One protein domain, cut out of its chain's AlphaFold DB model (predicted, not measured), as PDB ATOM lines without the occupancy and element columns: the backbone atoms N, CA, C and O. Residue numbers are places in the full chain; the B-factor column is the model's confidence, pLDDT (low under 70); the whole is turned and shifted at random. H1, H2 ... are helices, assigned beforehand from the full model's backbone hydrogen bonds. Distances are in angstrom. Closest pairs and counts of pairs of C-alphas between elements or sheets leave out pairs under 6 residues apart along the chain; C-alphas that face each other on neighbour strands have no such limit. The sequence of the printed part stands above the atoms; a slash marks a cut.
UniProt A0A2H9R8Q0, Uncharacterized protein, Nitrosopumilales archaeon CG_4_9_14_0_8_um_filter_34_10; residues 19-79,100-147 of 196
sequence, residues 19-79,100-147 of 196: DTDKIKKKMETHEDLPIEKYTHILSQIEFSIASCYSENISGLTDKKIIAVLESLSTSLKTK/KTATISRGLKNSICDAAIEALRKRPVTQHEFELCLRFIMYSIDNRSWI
ATOM      1  N   ASP A  19     167.826 191.239 158.368       93.38
ATOM      2  CA  ASP A  19     167.570 189.811 158.515       93.38
ATOM      3  C   ASP A  19     167.816 189.043 157.212       93.38
ATOM      4  O   ASP A  19     167.648 189.562 156.109       93.38
ATOM      5  N   THR A  20     168.107 187.750 157.349       91.75
ATOM      6  CA  THR A  20     168.136 186.801 156.229       91.75
ATOM      7  C   THR A  20     167.181 185.639 156.489       91.75
ATOM      8  O   THR A  20     167.011 185.206 157.629       91.75
ATOM      9  N   ASP A  21     166.592 185.055 155.448       92.56
ATOM     10  CA  ASP A  21     165.728 183.876 155.628       92.56
ATOM     11  C   ASP A  21     166.481 182.708 156.278       92.56
ATOM     12  O   ASP A  21     165.910 181.922 157.032       92.56
ATOM     13  N   LYS A  22     167.793 182.619 156.030       91.19
ATOM     14  CA  LYS A  22     168.669 181.626 156.650       91.19
ATOM     15  C   LYS A  22     168.739 181.793 158.168       91.19
ATOM     16  O   LYS A  22     168.675 180.787 158.867       91.19
ATOM     17  N   ILE A  23     168.885 183.022 158.677       88.75
ATOM     18  CA  ILE A  23     168.991 183.243 160.126       88.75
ATOM     19  C   ILE A  23     167.658 182.964 160.822       88.75
ATOM     20  O   ILE A  23     167.645 182.279 161.840       88.75
ATOM     21  N   LYS A  24     166.545 183.381 160.206       89.38
ATOM     22  CA  LYS A  24     165.186 183.152 160.716       89.38
ATOM     23  C   LYS A  24     164.815 181.675 160.786       89.38
ATOM     24  O   LYS A  24     164.211 181.250 161.756       89.38
ATOM     25  N   LYS A  25     165.206 180.890 159.775       90.25
ATOM     26  CA  LYS A  25     164.989 179.432 159.763       90.25
ATOM     27  C   LYS A  25     165.897 178.681 160.731       90.25
ATOM     28  O   LYS A  25     165.549 177.592 161.158       90.25
ATOM     29  N   LYS A  26     167.095 179.209 161.000       90.50
ATOM     30  CA  LYS A  26     168.069 178.547 161.873       90.50
ATOM     31  C   LYS A  26     167.742 178.739 163.353       90.50
ATOM     32  O   LYS A  26     168.028 177.845 164.136       90.50
ATOM     33  N   MET A  27     167.245 179.915 163.722       90.69
ATOM     34  CA  MET A  27     166.897 180.255 165.098       90.69
ATOM     35  C   MET A  27     165.512 180.871 165.064       90.69
ATOM     36  O   MET A  27     165.375 182.038 164.713       90.69
ATOM     37  N   GLU A  28     164.486 180.079 165.341       87.00
ATOM     38  CA  GLU A  28     163.100 180.542 165.278       87.00
ATOM     39  C   GLU A  28     162.678 181.139 166.622       87.00
ATOM     40  O   GLU A  28     162.001 182.170 166.687       87.00
ATOM     41  N   THR A  29     163.145 180.515 167.700       90.44
ATOM     42  CA  THR A  29     162.814 180.847 169.078       90.44
ATOM     43  C   THR A  29     164.055 181.257 169.869       90.44
ATOM     44  O   THR A  29     165.191 181.178 169.406       90.44
ATOM     45  N   HIS A  30     163.832 181.743 171.089       86.44
ATOM     46  CA  HIS A  30     164.914 182.095 172.004       86.44
ATOM     47  C   HIS A  30     165.653 180.857 172.540       86.44
ATOM     48  O   HIS A  30     166.791 180.991 172.976       86.44
ATOM     49  N   GLU A  31     165.036 179.672 172.480       89.00
ATOM     50  CA  GLU A  31     165.647 178.391 172.863       89.00
ATOM     51  C   GLU A  31     166.700 177.941 171.841       89.00
ATOM     52  O   GLU A  31     167.678 177.288 172.195       89.00
ATOM     53  N   ASP A  32     166.551 178.359 170.580       89.62
ATOM     54  CA  ASP A  32     167.507 178.063 169.510       89.62
ATOM     55  C   ASP A  32     168.768 178.941 169.573       89.62
ATOM     56  O   ASP A  32     169.689 178.770 168.767       89.62
ATOM     57  N   LEU A  33     168.806 179.927 170.478       90.12
ATOM     58  CA  LEU A  33     169.900 180.884 170.590       90.12
ATOM     59  C   LEU A  33     171.122 180.203 171.239       90.12
ATOM     60  O   LEU A  33     171.071 179.876 172.423       90.12
ATOM     61  N   PRO A  34     172.255 180.025 170.531       91.50
ATOM     62  CA  PRO A  34     173.477 179.507 171.142       91.50
ATOM     63  C   PRO A  34     174.082 180.577 172.060       91.50
ATOM     64  O   PRO A  34     174.835 181.439 171.590       91.50
ATOM     65  N   ILE A  35     173.703 180.547 173.340       89.38
ATOM     66  CA  ILE A  35     173.931 181.589 174.356       89.38
ATOM     67  C   ILE A  35     175.377 182.089 174.336       89.38
ATOM     68  O   ILE A  35     175.617 183.294 174.289       89.38
ATOM     69  N   GLU A  36     176.344 181.181 174.247       89.38
ATOM     70  CA  GLU A  36     177.791 181.424 174.255       89.38
ATOM     71  C   GLU A  36     178.207 182.417 173.163       89.38
ATOM     72  O   GLU A  36     179.104 183.239 173.358       89.38
ATOM     73  N   LYS A  37     177.523 182.387 172.010       92.38
ATOM     74  CA  LYS A  37     177.786 183.282 170.874       92.38
ATOM     75  C   LYS A  37     177.175 184.667 171.036       92.38
ATOM     76  O   LYS A  37     177.570 185.545 170.266       92.38
ATOM     77  N   TYR A  38     176.230 184.841 171.954       95.06
ATOM     78  CA  TYR A  38     175.511 186.093 172.198       95.06
ATOM     79  C   TYR A  38     175.753 186.652 173.605       95.06
ATOM     80  O   TYR A  38     175.204 187.702 173.932       95.06
ATOM     81  N   THR A  39     176.626 186.021 174.400       94.12
ATOM     82  CA  THR A  39     177.088 186.508 175.714       94.12
ATOM     83  C   THR A  39     177.498 187.978 175.681       94.12
ATOM     84  O   THR A  39     177.150 188.733 176.578       94.12
ATOM     85  N   HIS A  40     178.150 188.448 174.612       94.88
ATOM     86  CA  HIS A  40     178.554 189.853 174.486       94.88
ATOM     87  C   HIS A  40     177.379 190.841 174.457       94.88
ATOM     88  O   HIS A  40     177.566 191.988 174.851       94.88
ATOM     89  N   ILE A  41     176.197 190.427 173.989       96.56
ATOM     90  CA  ILE A  41     174.961 191.226 174.031       96.56
ATOM     91  C   ILE A  41     174.221 190.965 175.337       96.56
ATOM     92  O   ILE A  41     173.867 191.918 176.027       96.56
ATOM     93  N   LEU A  42     174.012 189.688 175.668       97.31
ATOM     94  CA  LEU A  42     173.260 189.263 176.848       97.31
ATOM     95  C   LEU A  42     173.874 189.853 178.116       97.31
ATOM     96  O   LEU A  42     173.221 190.654 178.776       97.31
ATOM     97  N   SER A  43     175.160 189.606 178.367       95.31
ATOM     98  CA  SER A  43     175.841 190.096 179.567       95.31
ATOM     99  C   SER A  43     175.882 191.621 179.642       95.31
ATOM    100  O   SER A  43     175.788 192.166 180.734       95.31
ATOM    101  N   GLN A  44     175.973 192.338 178.514       97.00
ATOM    102  CA  GLN A  44     175.955 193.808 178.527       97.00
ATOM    103  C   GLN A  44     174.578 194.364 178.894       97.00
ATOM    104  O   GLN A  44     174.480 195.312 179.676       97.00
ATOM    105  N   ILE A  45     173.509 193.778 178.350       98.06
ATOM    106  CA  ILE A  45     172.141 194.179 178.688       98.06
ATOM    107  C   ILE A  45     171.825 193.794 180.137       98.06
ATOM    108  O   ILE A  45     171.321 194.628 180.886       98.06
ATOM    109  N   GLU A  46     172.143 192.567 180.550       98.25
ATOM    110  CA  GLU A  46     171.923 192.075 181.913       98.25
ATOM    111  C   GLU A  46     172.695 192.902 182.940       98.25
ATOM    112  O   GLU A  46     172.112 193.313 183.942       98.25
ATOM    113  N   PHE A  47     173.962 193.234 182.669       97.00
ATOM    114  CA  PHE A  47     174.746 194.119 183.528       97.00
ATOM    115  C   PHE A  47     174.095 195.497 183.637       97.00
ATOM    116  O   PHE A  47     173.905 195.998 184.740       97.00
ATOM    117  N   SER A  48     173.666 196.087 182.515       96.75
ATOM    118  CA  SER A  48     172.970 197.379 182.520       96.75
ATOM    119  C   SER A  48     171.689 197.353 183.363       96.75
ATOM    120  O   SER A  48     171.444 198.269 184.154       96.75
ATOM    121  N   ILE A  49     170.891 196.285 183.247       96.69
ATOM    122  CA  ILE A  49     169.689 196.081 184.065       96.69
ATOM    123  C   ILE A  49     170.068 195.959 185.547       96.69
ATOM    124  O   ILE A  49     169.440 196.605 186.390       96.69
ATOM    125  N   ALA A  50     171.092 195.165 185.867       95.50
ATOM    126  CA  ALA A  50     171.554 194.933 187.229       95.50
ATOM    127  C   ALA A  50     172.090 196.218 187.885       95.50
ATOM    128  O   ALA A  50     171.722 196.516 189.021       95.50
ATOM    129  N   SER A  51     172.870 197.027 187.160       93.69
ATOM    130  CA  SER A  51     173.341 198.337 187.631       93.69
ATOM    131  C   SER A  51     172.185 199.312 187.855       93.69
ATOM    132  O   SER A  51     172.087 199.933 188.911       93.69
ATOM    133  N   CYS A  52     171.230 199.395 186.919       92.19
ATOM    134  CA  CYS A  52     170.036 200.223 187.121       92.19
ATOM    135  C   CYS A  52     169.246 199.781 188.360       92.19
ATOM    136  O   CYS A  52     168.682 200.618 189.073       92.19
ATOM    137  N   TYR A  53     169.173 198.470 188.603       91.94
ATOM    138  CA  TYR A  53     168.490 197.907 189.757       91.94
ATOM    139  C   TYR A  53     169.199 198.233 191.072       91.94
ATOM    140  O   TYR A  53     168.516 198.676 191.996       91.94
ATOM    141  N   SER A  54     170.522 198.067 191.162       87.81
ATOM    142  CA  SER A  54     171.283 198.350 192.388       87.81
ATOM    143  C   SER A  54     171.196 199.829 192.793       87.81
ATOM    144  O   SER A  54     171.043 200.139 193.973       87.81
ATOM    145  N   GLU A  55     171.145 200.742 191.822       82.88
ATOM    146  CA  GLU A  55     170.950 202.179 192.056       82.88
ATOM    147  C   GLU A  55     169.496 202.552 192.415       82.88
ATOM    148  O   GLU A  55     169.242 203.559 193.079       82.88
ATOM    149  N   ASN A  56     168.508 201.748 191.993       72.25
ATOM    150  CA  ASN A  56     167.069 202.048 192.111       72.25
ATOM    151  C   ASN A  56     166.273 200.931 192.800       72.25
ATOM    152  O   ASN A  56     165.113 200.653 192.469       72.25
ATOM    153  N   ILE A  57     166.889 200.332 193.813       60.44
ATOM    154  CA  ILE A  57     166.458 199.143 194.558       60.44
ATOM    155  C   ILE A  57     164.978 199.135 194.999       60.44
ATOM    156  O   ILE A  57     164.371 198.069 195.116       60.44
ATOM    157  N   SER A  58     164.387 200.302 195.264       64.38
ATOM    158  CA  SER A  58     163.005 200.435 195.753       64.38
ATOM    159  C   SER A  58     161.949 200.571 194.647       64.38
ATOM    160  O   SER A  58     160.753 200.547 194.939       64.38
ATOM    161  N   GLY A  59     162.360 200.738 193.384       78.75
ATOM    162  CA  GLY A  59     161.468 201.115 192.286       78.75
ATOM    163  C   GLY A  59     161.399 200.136 191.117       78.75
ATOM    164  O   GLY A  59     160.423 200.201 190.365       78.75
ATOM    165  N   LEU A  60     162.388 199.258 190.948       89.19
ATOM    166  CA  LEU A  60     162.467 198.350 189.805       89.19
ATOM    167  C   LEU A  60     161.997 196.937 190.171       89.19
ATOM    168  O   LEU A  60     162.272 196.438 191.259       89.19
ATOM    169  N   THR A  61     161.243 196.327 189.261       92.88
ATOM    170  CA  THR A  61     160.678 194.980 189.400       92.88
ATOM    171  C   THR A  61     160.827 194.252 188.078       92.88
ATOM    172  O   THR A  61     160.800 194.902 187.030       92.88
ATOM    173  N   ASP A  62     160.847 192.927 188.109       95.31
ATOM    174  CA  ASP A  62     160.919 192.060 186.928       95.31
ATOM    175  C   ASP A  62     159.865 192.449 185.873       95.31
ATOM    176  O   ASP A  62     160.178 192.700 184.710       95.31
ATOM    177  N   LYS A  63     158.620 192.689 186.310       94.62
ATOM    178  CA  LYS A  63     157.523 193.166 185.446       94.62
ATOM    179  C   LYS A  63     157.828 194.478 184.705       94.62
ATOM    180  O   LYS A  63     157.368 194.680 183.585       94.62
ATOM    181  N   LYS A  64     158.567 195.401 185.328       93.62
ATOM    182  CA  LYS A  64     158.941 196.676 184.697       93.62
ATOM    183  C   LYS A  64     160.057 196.478 183.681       93.62
ATOM    184  O   LYS A  64     160.052 197.178 182.674       93.62
ATOM    185  N   ILE A  65     160.971 195.539 183.935       95.69
ATOM    186  CA  ILE A  65     161.997 195.149 182.965       95.69
ATOM    187  C   ILE A  65     161.328 194.569 181.723       95.69
ATOM    188  O   ILE A  65     161.565 195.082 180.635       95.69
ATOM    189  N   ILE A  66     160.419 193.600 181.891       97.12
ATOM    190  CA  ILE A  66     159.645 193.016 180.784       97.12
ATOM    191  C   ILE A  66     158.966 194.118 179.963       97.12
ATOM    192  O   ILE A  66     159.203 194.213 178.764       97.12
ATOM    193  N   ALA A  67     158.230 195.031 180.606       95.94
ATOM    194  CA  ALA A  67     157.551 196.121 179.900       95.94
ATOM    195  C   ALA A  67     158.515 197.032 179.105       95.94
ATOM    196  O   ALA A  67     158.173 197.529 178.029       95.94
ATOM    197  N   VAL A  68     159.729 197.267 179.616       95.69
ATOM    198  CA  VAL A  68     160.759 198.039 178.905       95.69
ATOM    199  C   VAL A  68     161.332 197.253 177.723       95.69
ATOM    200  O   VAL A  68     161.474 197.828 176.643       95.69
ATOM    201  N   LEU A  69     161.615 195.959 177.891       97.38
ATOM    202  CA  LEU A  69     162.117 195.086 176.824       97.38
ATOM    203  C   LEU A  69     161.081 194.912 175.700       97.38
ATOM    204  O   LEU A  69     161.429 195.017 174.523       97.38
ATOM    205  N   GLU A  70     159.800 194.751 176.036       96.31
ATOM    206  CA  GLU A  70     158.685 194.712 175.078       96.31
ATOM    207  C   GLU A  70     158.537 196.038 174.324       96.31
ATOM    208  O   GLU A  70     158.394 196.058 173.095       96.31
ATOM    209  N   SER A  71     158.617 197.165 175.041       94.62
ATOM    210  CA  SER A  71     158.589 198.499 174.433       94.62
ATOM    211  C   SER A  71     159.756 198.701 173.468       94.62
ATOM    212  O   SER A  71     159.569 199.244 172.373       94.62
ATOM    213  N   LEU A  72     160.959 198.257 173.843       94.56
ATOM    214  CA  LEU A  72     162.142 198.305 172.991       94.56
ATOM    215  C   LEU A  72     161.955 197.435 171.744       94.56
ATOM    216  O   LEU A  72     162.072 197.950 170.634       94.56
ATOM    217  N   SER A  73     161.578 196.165 171.912       94.50
ATOM    218  CA  SER A  73     161.312 195.235 170.805       94.50
ATOM    219  C   SER A  73     160.282 195.805 169.820       94.50
ATOM    220  O   SER A  73     160.500 195.815 168.608       94.50
ATOM    221  N   THR A  74     159.198 196.391 170.338       93.44
ATOM    222  CA  THR A  74     158.171 197.057 169.525       93.44
ATOM    223  C   THR A  74     158.746 198.243 168.748       93.44
ATOM    224  O   THR A  74     158.536 198.345 167.541       93.44
ATOM    225  N   SER A  75     159.529 199.102 169.410       91.69
ATOM    226  CA  SER A  75     160.150 200.285 168.786       91.69
ATOM    227  C   SER A  75     161.120 199.910 167.654       91.69
ATOM    228  O   SER A  75     161.267 200.640 166.674       91.69
ATOM    229  N   LEU A  76     161.781 198.753 167.758       89.50
ATOM    230  CA  LEU A  76     162.687 198.256 166.721       89.50
ATOM    231  C   LEU A  76     161.923 197.732 165.495       89.50
ATOM    232  O   LEU A  76     162.369 197.927 164.362       89.50
ATOM    233  N   LYS A  77     160.732 197.152 165.685       86.81
ATOM    234  CA  LYS A  77     159.877 196.639 164.598       86.81
ATOM    235  C   LYS A  77     159.153 197.726 163.815       86.81
ATOM    236  O   LYS A  77     158.940 197.565 162.614       86.81
ATOM    237  N   THR A  78     158.775 198.830 164.457       76.94
ATOM    238  CA  THR A  78     157.985 199.872 163.793       76.94
ATOM    239  C   THR A  78     158.760 200.494 162.630       76.94
ATOM    240  O   THR A  78     159.841 201.065 162.802       76.94
ATOM    241  N   LYS A  79     158.212 200.373 161.417       61.66
ATOM    242  CA  LYS A  79     158.633 201.145 160.245       61.66
ATOM    243  C   LYS A  79     158.082 202.561 160.410       61.66
ATOM    244  O   LYS A  79     157.010 202.844 159.891       61.66
ATOM    245  N   LYS A 100     157.527 209.853 188.066       73.19
ATOM    246  CA  LYS A 100     158.740 209.165 188.557       73.19
ATOM    247  C   LYS A 100     158.916 207.784 187.919       73.19
ATOM    248  O   LYS A 100     160.017 207.430 187.512       73.19
ATOM    249  N   THR A 101     157.826 207.026 187.796       70.75
ATOM    250  CA  THR A 101     157.851 205.693 187.176       70.75
ATOM    251  C   THR A 101     158.214 205.779 185.695       70.75
ATOM    252  O   THR A 101     159.087 205.043 185.244       70.75
ATOM    253  N   ALA A 102     157.621 206.723 184.958       75.62
ATOM    254  CA  ALA A 102     157.951 206.949 183.553       75.62
ATOM    255  C   ALA A 102     159.417 207.379 183.354       75.62
ATOM    256  O   ALA A 102     160.059 206.940 182.401       75.62
ATOM    257  N   THR A 103     159.967 208.200 184.255       82.31
ATOM    258  CA  THR A 103     161.381 208.599 184.214       82.31
ATOM    259  C   THR A 103     162.316 207.415 184.444       82.31
ATOM    260  O   THR A 103     163.270 207.268 183.685       82.31
ATOM    261  N   ILE A 104     162.021 206.538 185.411       81.12
ATOM    262  CA  ILE A 104     162.819 205.324 185.661       81.12
ATOM    263  C   ILE A 104     162.778 204.390 184.446       81.12
ATOM    264  O   ILE A 104     163.824 203.952 183.982       81.12
ATOM    265  N   SER A 105     161.593 204.124 183.888       86.25
ATOM    266  CA  SER A 105     161.459 203.258 182.708       86.25
ATOM    267  C   SER A 105     162.172 203.826 181.479       86.25
ATOM    268  O   SER A 105     162.780 203.070 180.727       86.25
ATOM    269  N   ARG A 106     162.140 205.150 181.283       87.62
ATOM    270  CA  ARG A 106     162.889 205.812 180.204       87.62
ATOM    271  C   ARG A 106     164.397 205.726 180.428       87.62
ATOM    272  O   ARG A 106     165.115 205.414 179.487       87.62
ATOM    273  N   GLY A 107     164.858 205.982 181.653       89.81
ATOM    274  CA  GLY A 107     166.266 205.857 182.030       89.81
ATOM    275  C   GLY A 107     166.787 204.450 181.757       89.81
ATOM    276  O   GLY A 107     167.728 204.296 180.991       89.81
ATOM    277  N   LEU A 108     166.083 203.432 182.259       92.31
ATOM    278  CA  LEU A 108     166.413 202.029 182.015       92.31
ATOM    279  C   LEU A 108     166.440 201.687 180.520       92.31
ATOM    280  O   LEU A 108     167.380 201.048 180.058       92.31
ATOM    281  N   LYS A 109     165.424 202.108 179.751       94.56
ATOM    282  CA  LYS A 109     165.389 201.856 178.303       94.56
ATOM    283  C   LYS A 109     166.625 202.433 177.615       94.56
ATOM    284  O   LYS A 109     167.221 201.752 176.784       94.56
ATOM    285  N   ASN A 110     167.009 203.661 177.963       93.50
ATOM    286  CA  ASN A 110     168.188 204.310 177.399       93.50
ATOM    287  C   ASN A 110     169.471 203.567 177.788       93.50
ATOM    288  O   ASN A 110     170.261 203.263 176.905       93.50
ATOM    289  N   SER A 111     169.628 203.185 179.058       94.56
ATOM    290  CA  SER A 111     170.784 202.411 179.527       94.56
ATOM    291  C   SER A 111     170.916 201.064 178.808       94.56
ATOM    292  O   SER A 111     172.010 200.710 178.375       94.56
ATOM    293  N   ILE A 112     169.802 200.350 178.599       96.81
ATOM    294  CA  ILE A 112     169.777 199.108 177.811       96.81
ATOM    295  C   ILE A 112     170.184 199.377 176.357       96.81
ATOM    296  O   ILE A 112     170.948 198.602 175.784       96.81
ATOM    297  N   CYS A 113     169.692 200.464 175.749       97.00
ATOM    298  CA  CYS A 113     170.068 200.823 174.381       97.00
ATOM    299  C   CYS A 113     171.563 201.127 174.275       97.00
ATOM    300  O   CYS A 113     172.211 200.598 173.378       97.00
ATOM    301  N   ASP A 114     172.112 201.923 175.192       96.06
ATOM    302  CA  ASP A 114     173.532 202.276 175.209       96.06
ATOM    303  C   ASP A 114     174.407 201.023 175.380       96.06
ATOM    304  O   ASP A 114     175.352 200.813 174.618       96.06
ATOM    305  N   ALA A 115     174.041 200.123 176.299       97.06
ATOM    306  CA  ALA A 115     174.739 198.852 176.491       97.06
ATOM    307  C   ALA A 115     174.691 197.959 175.238       97.06
ATOM    308  O   ALA A 115     175.708 197.390 174.830       97.06
ATOM    309  N   ALA A 116     173.525 197.876 174.590       97.62
ATOM    310  CA  ALA A 116     173.359 197.146 173.340       97.62
ATOM    311  C   ALA A 116     174.178 197.767 172.198       97.62
ATOM    312  O   ALA A 116     174.825 197.041 171.450       97.62
ATOM    313  N   ILE A 117     174.213 199.098 172.083       97.06
ATOM    314  CA  ILE A 117     175.035 199.820 171.103       97.06
ATOM    315  C   ILE A 117     176.515 199.458 171.274       97.06
ATOM    316  O   ILE A 117     177.176 199.119 170.290       97.06
ATOM    317  N   GLU A 118     177.038 199.474 172.503       95.88
ATOM    318  CA  GLU A 118     178.430 199.085 172.759       95.88
ATOM    319  C   GLU A 118     178.693 197.611 172.417       95.88
ATOM    320  O   GLU A 118     179.748 197.276 171.870       95.88
ATOM    321  N   ALA A 119     177.734 196.718 172.682       96.69
ATOM    322  CA  ALA A 119     177.838 195.312 172.298       96.69
ATOM    323  C   ALA A 119     177.872 195.128 170.769       96.69
ATOM    324  O   ALA A 119     178.723 194.399 170.248       96.69
ATOM    325  N   LEU A 120     176.999 195.829 170.036       96.00
ATOM    326  CA  LEU A 120     176.914 195.759 168.574       96.00
ATOM    327  C   LEU A 120     178.156 196.318 167.877       96.00
ATOM    328  O   LEU A 120     178.529 195.816 166.820       96.00
ATOM    329  N   ARG A 121     178.834 197.311 168.467       93.31
ATOM    330  CA  ARG A 121     180.116 197.815 167.941       93.31
ATOM    331  C   ARG A 121     181.221 196.765 167.971       93.31
ATOM    332  O   ARG A 121     182.069 196.762 167.085       93.31
ATOM    333  N   LYS A 122     181.217 195.880 168.974       91.44
ATOM    334  CA  LYS A 122     182.175 194.767 169.064       91.44
ATOM    335  C   LYS A 122     181.830 193.669 168.066       91.44
ATOM    336  O   LYS A 122     182.709 193.153 167.383       91.44
ATOM    337  N   ARG A 123     180.548 193.303 167.996       94.12
ATOM    338  CA  ARG A 123     180.051 192.285 167.074       94.12
ATOM    339  C   ARG A 123     178.596 192.573 166.690       94.12
ATOM    340  O   ARG A 123     177.699 192.312 167.500       94.12
ATOM    341  N   PRO A 124     178.361 193.047 165.455       95.19
ATOM    342  CA  PRO A 124     177.020 193.289 164.944       95.19
ATOM    343  C   PRO A 124     176.204 191.998 164.850       95.19
ATOM    344  O   PRO A 124     176.753 190.918 164.614       95.19
ATOM    345  N   VAL A 125     174.888 192.127 164.990       96.62
ATOM    346  CA  VAL A 125     173.915 191.051 164.761       96.62
ATOM    347  C   VAL A 125     172.735 191.581 163.953       96.62
ATOM    348  O   VAL A 125     172.553 192.793 163.812       96.62
ATOM    349  N   THR A 126     171.939 190.673 163.400       96.25
ATOM    350  CA  THR A 126     170.686 191.019 162.723       96.25
ATOM    351  C   THR A 126     169.612 191.482 163.705       96.25
ATOM    352  O   THR A 126     169.690 191.231 164.912       96.25
ATOM    353  N   GLN A 127     168.578 192.146 163.186       95.50
ATOM    354  CA  GLN A 127     167.415 192.529 163.984       95.50
ATOM    355  C   GLN A 127     166.747 191.312 164.643       95.50
ATOM    356  O   GLN A 127     166.404 191.372 165.825       95.50
ATOM    357  N   HIS A 128     166.605 190.209 163.908       95.25
ATOM    358  CA  HIS A 128     166.043 188.956 164.408       95.25
ATOM    359  C   HIS A 128     166.867 188.368 165.557       95.25
ATOM    360  O   HIS A 128     166.321 188.060 166.612       95.25
ATOM    361  N   GLU A 129     168.188 188.279 165.401       96.94
ATOM    362  CA  GLU A 129     169.084 187.795 166.464       96.94
ATOM    363  C   GLU A 129     169.008 188.660 167.728       96.94
ATOM    364  O   GLU A 129     168.953 188.133 168.840       96.94
ATOM    365  N   PHE A 130     168.972 189.986 167.572       97.56
ATOM    366  CA  PHE A 130     168.832 190.894 168.707       97.56
ATOM    367  C   PHE A 130     167.479 190.723 169.409       97.56
ATOM    368  O   PHE A 130     167.419 190.699 170.637       97.56
ATOM    369  N   GLU A 131     166.392 190.545 168.652       96.19
ATOM    370  CA  GLU A 131     165.076 190.254 169.226       96.19
ATOM    371  C   GLU A 131     165.082 188.951 170.034       96.19
ATOM    372  O   GLU A 131     164.515 188.917 171.127       96.19
ATOM    373  N   LEU A 132     165.745 187.901 169.539       96.94
ATOM    374  CA  LEU A 132     165.889 186.648 170.278       96.94
ATOM    375  C   LEU A 132     166.676 186.833 171.581       96.94
ATOM    376  O   LEU A 132     166.286 186.255 172.591       96.94
ATOM    377  N   CYS A 133     167.703 187.688 171.601       97.88
ATOM    378  CA  CYS A 133     168.414 188.033 172.837       97.88
ATOM    379  C   CYS A 133     167.475 188.696 173.860       97.88
ATOM    380  O   CYS A 133     167.458 188.309 175.026       97.88
ATOM    381  N   LEU A 134     166.645 189.658 173.433       97.94
ATOM    382  CA  LEU A 134     165.658 190.275 174.329       97.94
ATOM    383  C   LEU A 134     164.643 189.244 174.842       97.94
ATOM    384  O   LEU A 134     164.299 189.253 176.022       97.94
ATOM    385  N   ARG A 135     164.173 188.341 173.969       97.38
ATOM    386  CA  ARG A 135     163.248 187.259 174.342       97.38
ATOM    387  C   ARG A 135     163.865 186.283 175.329       97.38
ATOM    388  O   ARG A 135     163.181 185.888 176.262       97.38
ATOM    389  N   PHE A 136     165.138 185.946 175.162       97.62
ATOM    390  CA  PHE A 136     165.863 185.094 176.094       97.62
ATOM    391  C   PHE A 136     165.921 185.708 177.502       97.62
ATOM    392  O   PHE A 136     165.656 185.024 178.490       97.62
ATOM    393  N   ILE A 137     166.187 187.016 177.606       98.12
ATOM    394  CA  ILE A 137     166.170 187.723 178.898       98.12
ATOM    395  C   ILE A 137     164.755 187.724 179.490       98.12
ATOM    396  O   ILE A 137     164.579 187.407 180.663       98.12
ATOM    397  N   MET A 138     163.725 188.022 178.687       98.25
ATOM    398  CA  MET A 138     162.327 187.981 179.146       98.25
ATOM    399  C   MET A 138     161.918 186.587 179.642       98.25
ATOM    400  O   MET A 138     161.293 186.477 180.692       98.25
ATOM    401  N   TYR A 139     162.323 185.532 178.938       96.81
ATOM    402  CA  TYR A 139     162.124 184.145 179.360       96.81
ATOM    403  C   TYR A 139     162.849 183.833 180.675       96.81
ATOM    404  O   TYR A 139     162.269 183.254 181.590       96.81
ATOM    405  N   SER A 140     164.095 184.287 180.822       95.69
ATOM    406  CA  SER A 140     164.877 184.105 182.053       95.69
ATOM    407  C   SER A 140     164.250 184.797 183.267       95.69
ATOM    408  O   SER A 140     164.364 184.287 184.389       95.69
ATOM    409  N   ILE A 141     163.574 185.929 183.037       96.56
ATOM    410  CA  ILE A 141     162.755 186.617 184.037       96.56
ATOM    411  C   ILE A 141     161.527 185.775 184.393       96.56
ATOM    412  O   ILE A 141     161.274 185.532 185.574       96.56
ATOM    413  N   ASP A 142     160.776 185.315 183.393       94.94
ATOM    414  CA  ASP A 142     159.533 184.571 183.609       94.94
ATOM    415  C   ASP A 142     159.771 183.238 184.336       94.94
ATOM    416  O   ASP A 142     159.058 182.898 185.281       94.94
ATOM    417  N   ASN A 143     160.878 182.558 184.027       92.56
ATOM    418  CA  ASN A 143     161.335 181.346 184.715       92.56
ATOM    419  C   ASN A 143     161.644 181.531 186.209       92.56
ATOM    420  O   ASN A 143     161.798 180.549 186.938       92.56
ATOM    421  N   ARG A 144     161.751 182.775 186.684       92.31
ATOM    422  CA  ARG A 144     161.962 183.128 188.097       92.31
ATOM    423  C   ARG A 144     160.788 183.909 188.688       92.31
ATOM    424  O   ARG A 144     160.875 184.368 189.825       92.31
ATOM    425  N   SER A 145     159.677 184.027 187.961       92.31
ATOM    426  CA  SER A 145     158.479 184.754 188.403       92.31
ATOM    427  C   SER A 145     157.820 184.149 189.649       92.31
ATOM    428  O   SER A 145     157.121 184.851 190.379       92.31
ATOM    429  N   TRP A 146     158.078 182.866 189.923       90.06
ATOM    430  CA  TRP A 146     157.622 182.161 191.119       90.06
ATOM    431  C   TRP A 146     158.342 182.607 192.405       90.06
ATOM    432  O   TRP A 146     157.851 182.326 193.499       90.06
ATOM    433  N   ILE A 147     159.474 183.316 192.304       89.62
ATOM    434  CA  ILE A 147     160.188 183.851 193.468       89.62
ATOM    435  C   ILE A 147     159.390 185.032 194.058       89.62
ATOM    436  O   ILE A 147     159.088 186.001 193.348       89.62
TER     437      ILE A 147
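AT A GLANCE: This is residues 19 to 79 and 100 to 147 of the 196 residues of an uncharacterized protein of Nitrosopumilales archaeon CG_4_9_14_0_8_um_filter_34_10 (UniProt A0A2H9R8Q0). Two pairs of helices running opposite ways, H2 beside H4 and H3 beside H5, pack on each other crosswise to form the body, with H4 meeting H3 and H2 meeting H5 at steep angles. The short helix H1 sits at one end of the longest axis, by the beginning of H5, and a long link of residues 27 to 38 leads from it to H2. The printed part has 109 residues with five named helices, H1 to H5 along the chain, and no named strand; the class is all helix. The whole is compact, with a radius of gyration of the C-alphas of 13.9 A and spans of 43 by 31 by 26 A.

HOW THE PARTS SIT: Begin with the longest helix, H4, residues 100 to 122. Next look for H2, residues 39 to 55: it touches H4 at a shallow tilt of 28 degrees, opposite ways, and their closest C-alphas, of Ile 41 and Ala 119, are 5.3 A apart. With residues 105 to 109 alone, H4 also touches H3, residues 62 to 77, at a steep tilt of 59 degrees, the same way; the closest C-alphas are those of Val 68 and Lys 109, 6.0 A apart. From H3 go on to H5, residues 127 to 142, which touches it at a shallow tilt of 14 degrees, opposite ways, with the C-alphas of Ile 66 and Met 138 closest at 5.9 A. H5 touches H2 too, residues 133 to 137 alone meeting residues 41 to 46 alone, at a steep tilt of 48 degrees, the same way; the closest C-alphas, of Leu 42 and Cys 133, are 6.4 A apart. H4 and H5 are apart, and H2 and H3 are close but not clearly touching, at 7.8 A between the C-alphas of Ile 49 and Ile 65. H1, residues 21 to 26, only just touches H5, with 3 pairs of C-alphas within 8 A, the closest those of Lys 24 and His 128 at 6.9 A. In H1, H3 and H5 every O i to N i+4 pair is within hydrogen-bond range; in H2 it is 12 of 13 and in H4 18 of 19.

IN THESE COORDINATES: Find C-alpha 21 at (165.728, 183.876, 155.628), where H1 begins. H2 runs 23.5 A from Thr 39 to Glu 55, and H3 22.8 A from Asp 62 to Lys 77. H4 begins at C-alpha 100, (158.740, 209.165, 188.557), and runs 33.7 A to Lys 122. H5 runs 22.6 A from Gln 127 and ends at C-alpha 142, (159.533, 184.571, 183.609).

THE WHOLE: The two C-alphas farthest apart, those of Lys 22 and Ser 58, are 43.8 A apart. Residues 80 to 99 are not printed, and C-alphas 79 and 100 stand 29.4 A apart across the cut. Of the links printed whole, H1 to H2 is long, H2 to H3 short and H4 to H5 tight. The mean pLDDT of the printed part is 91.6; look for values under 70 at residues 57 to 58 and residue 79.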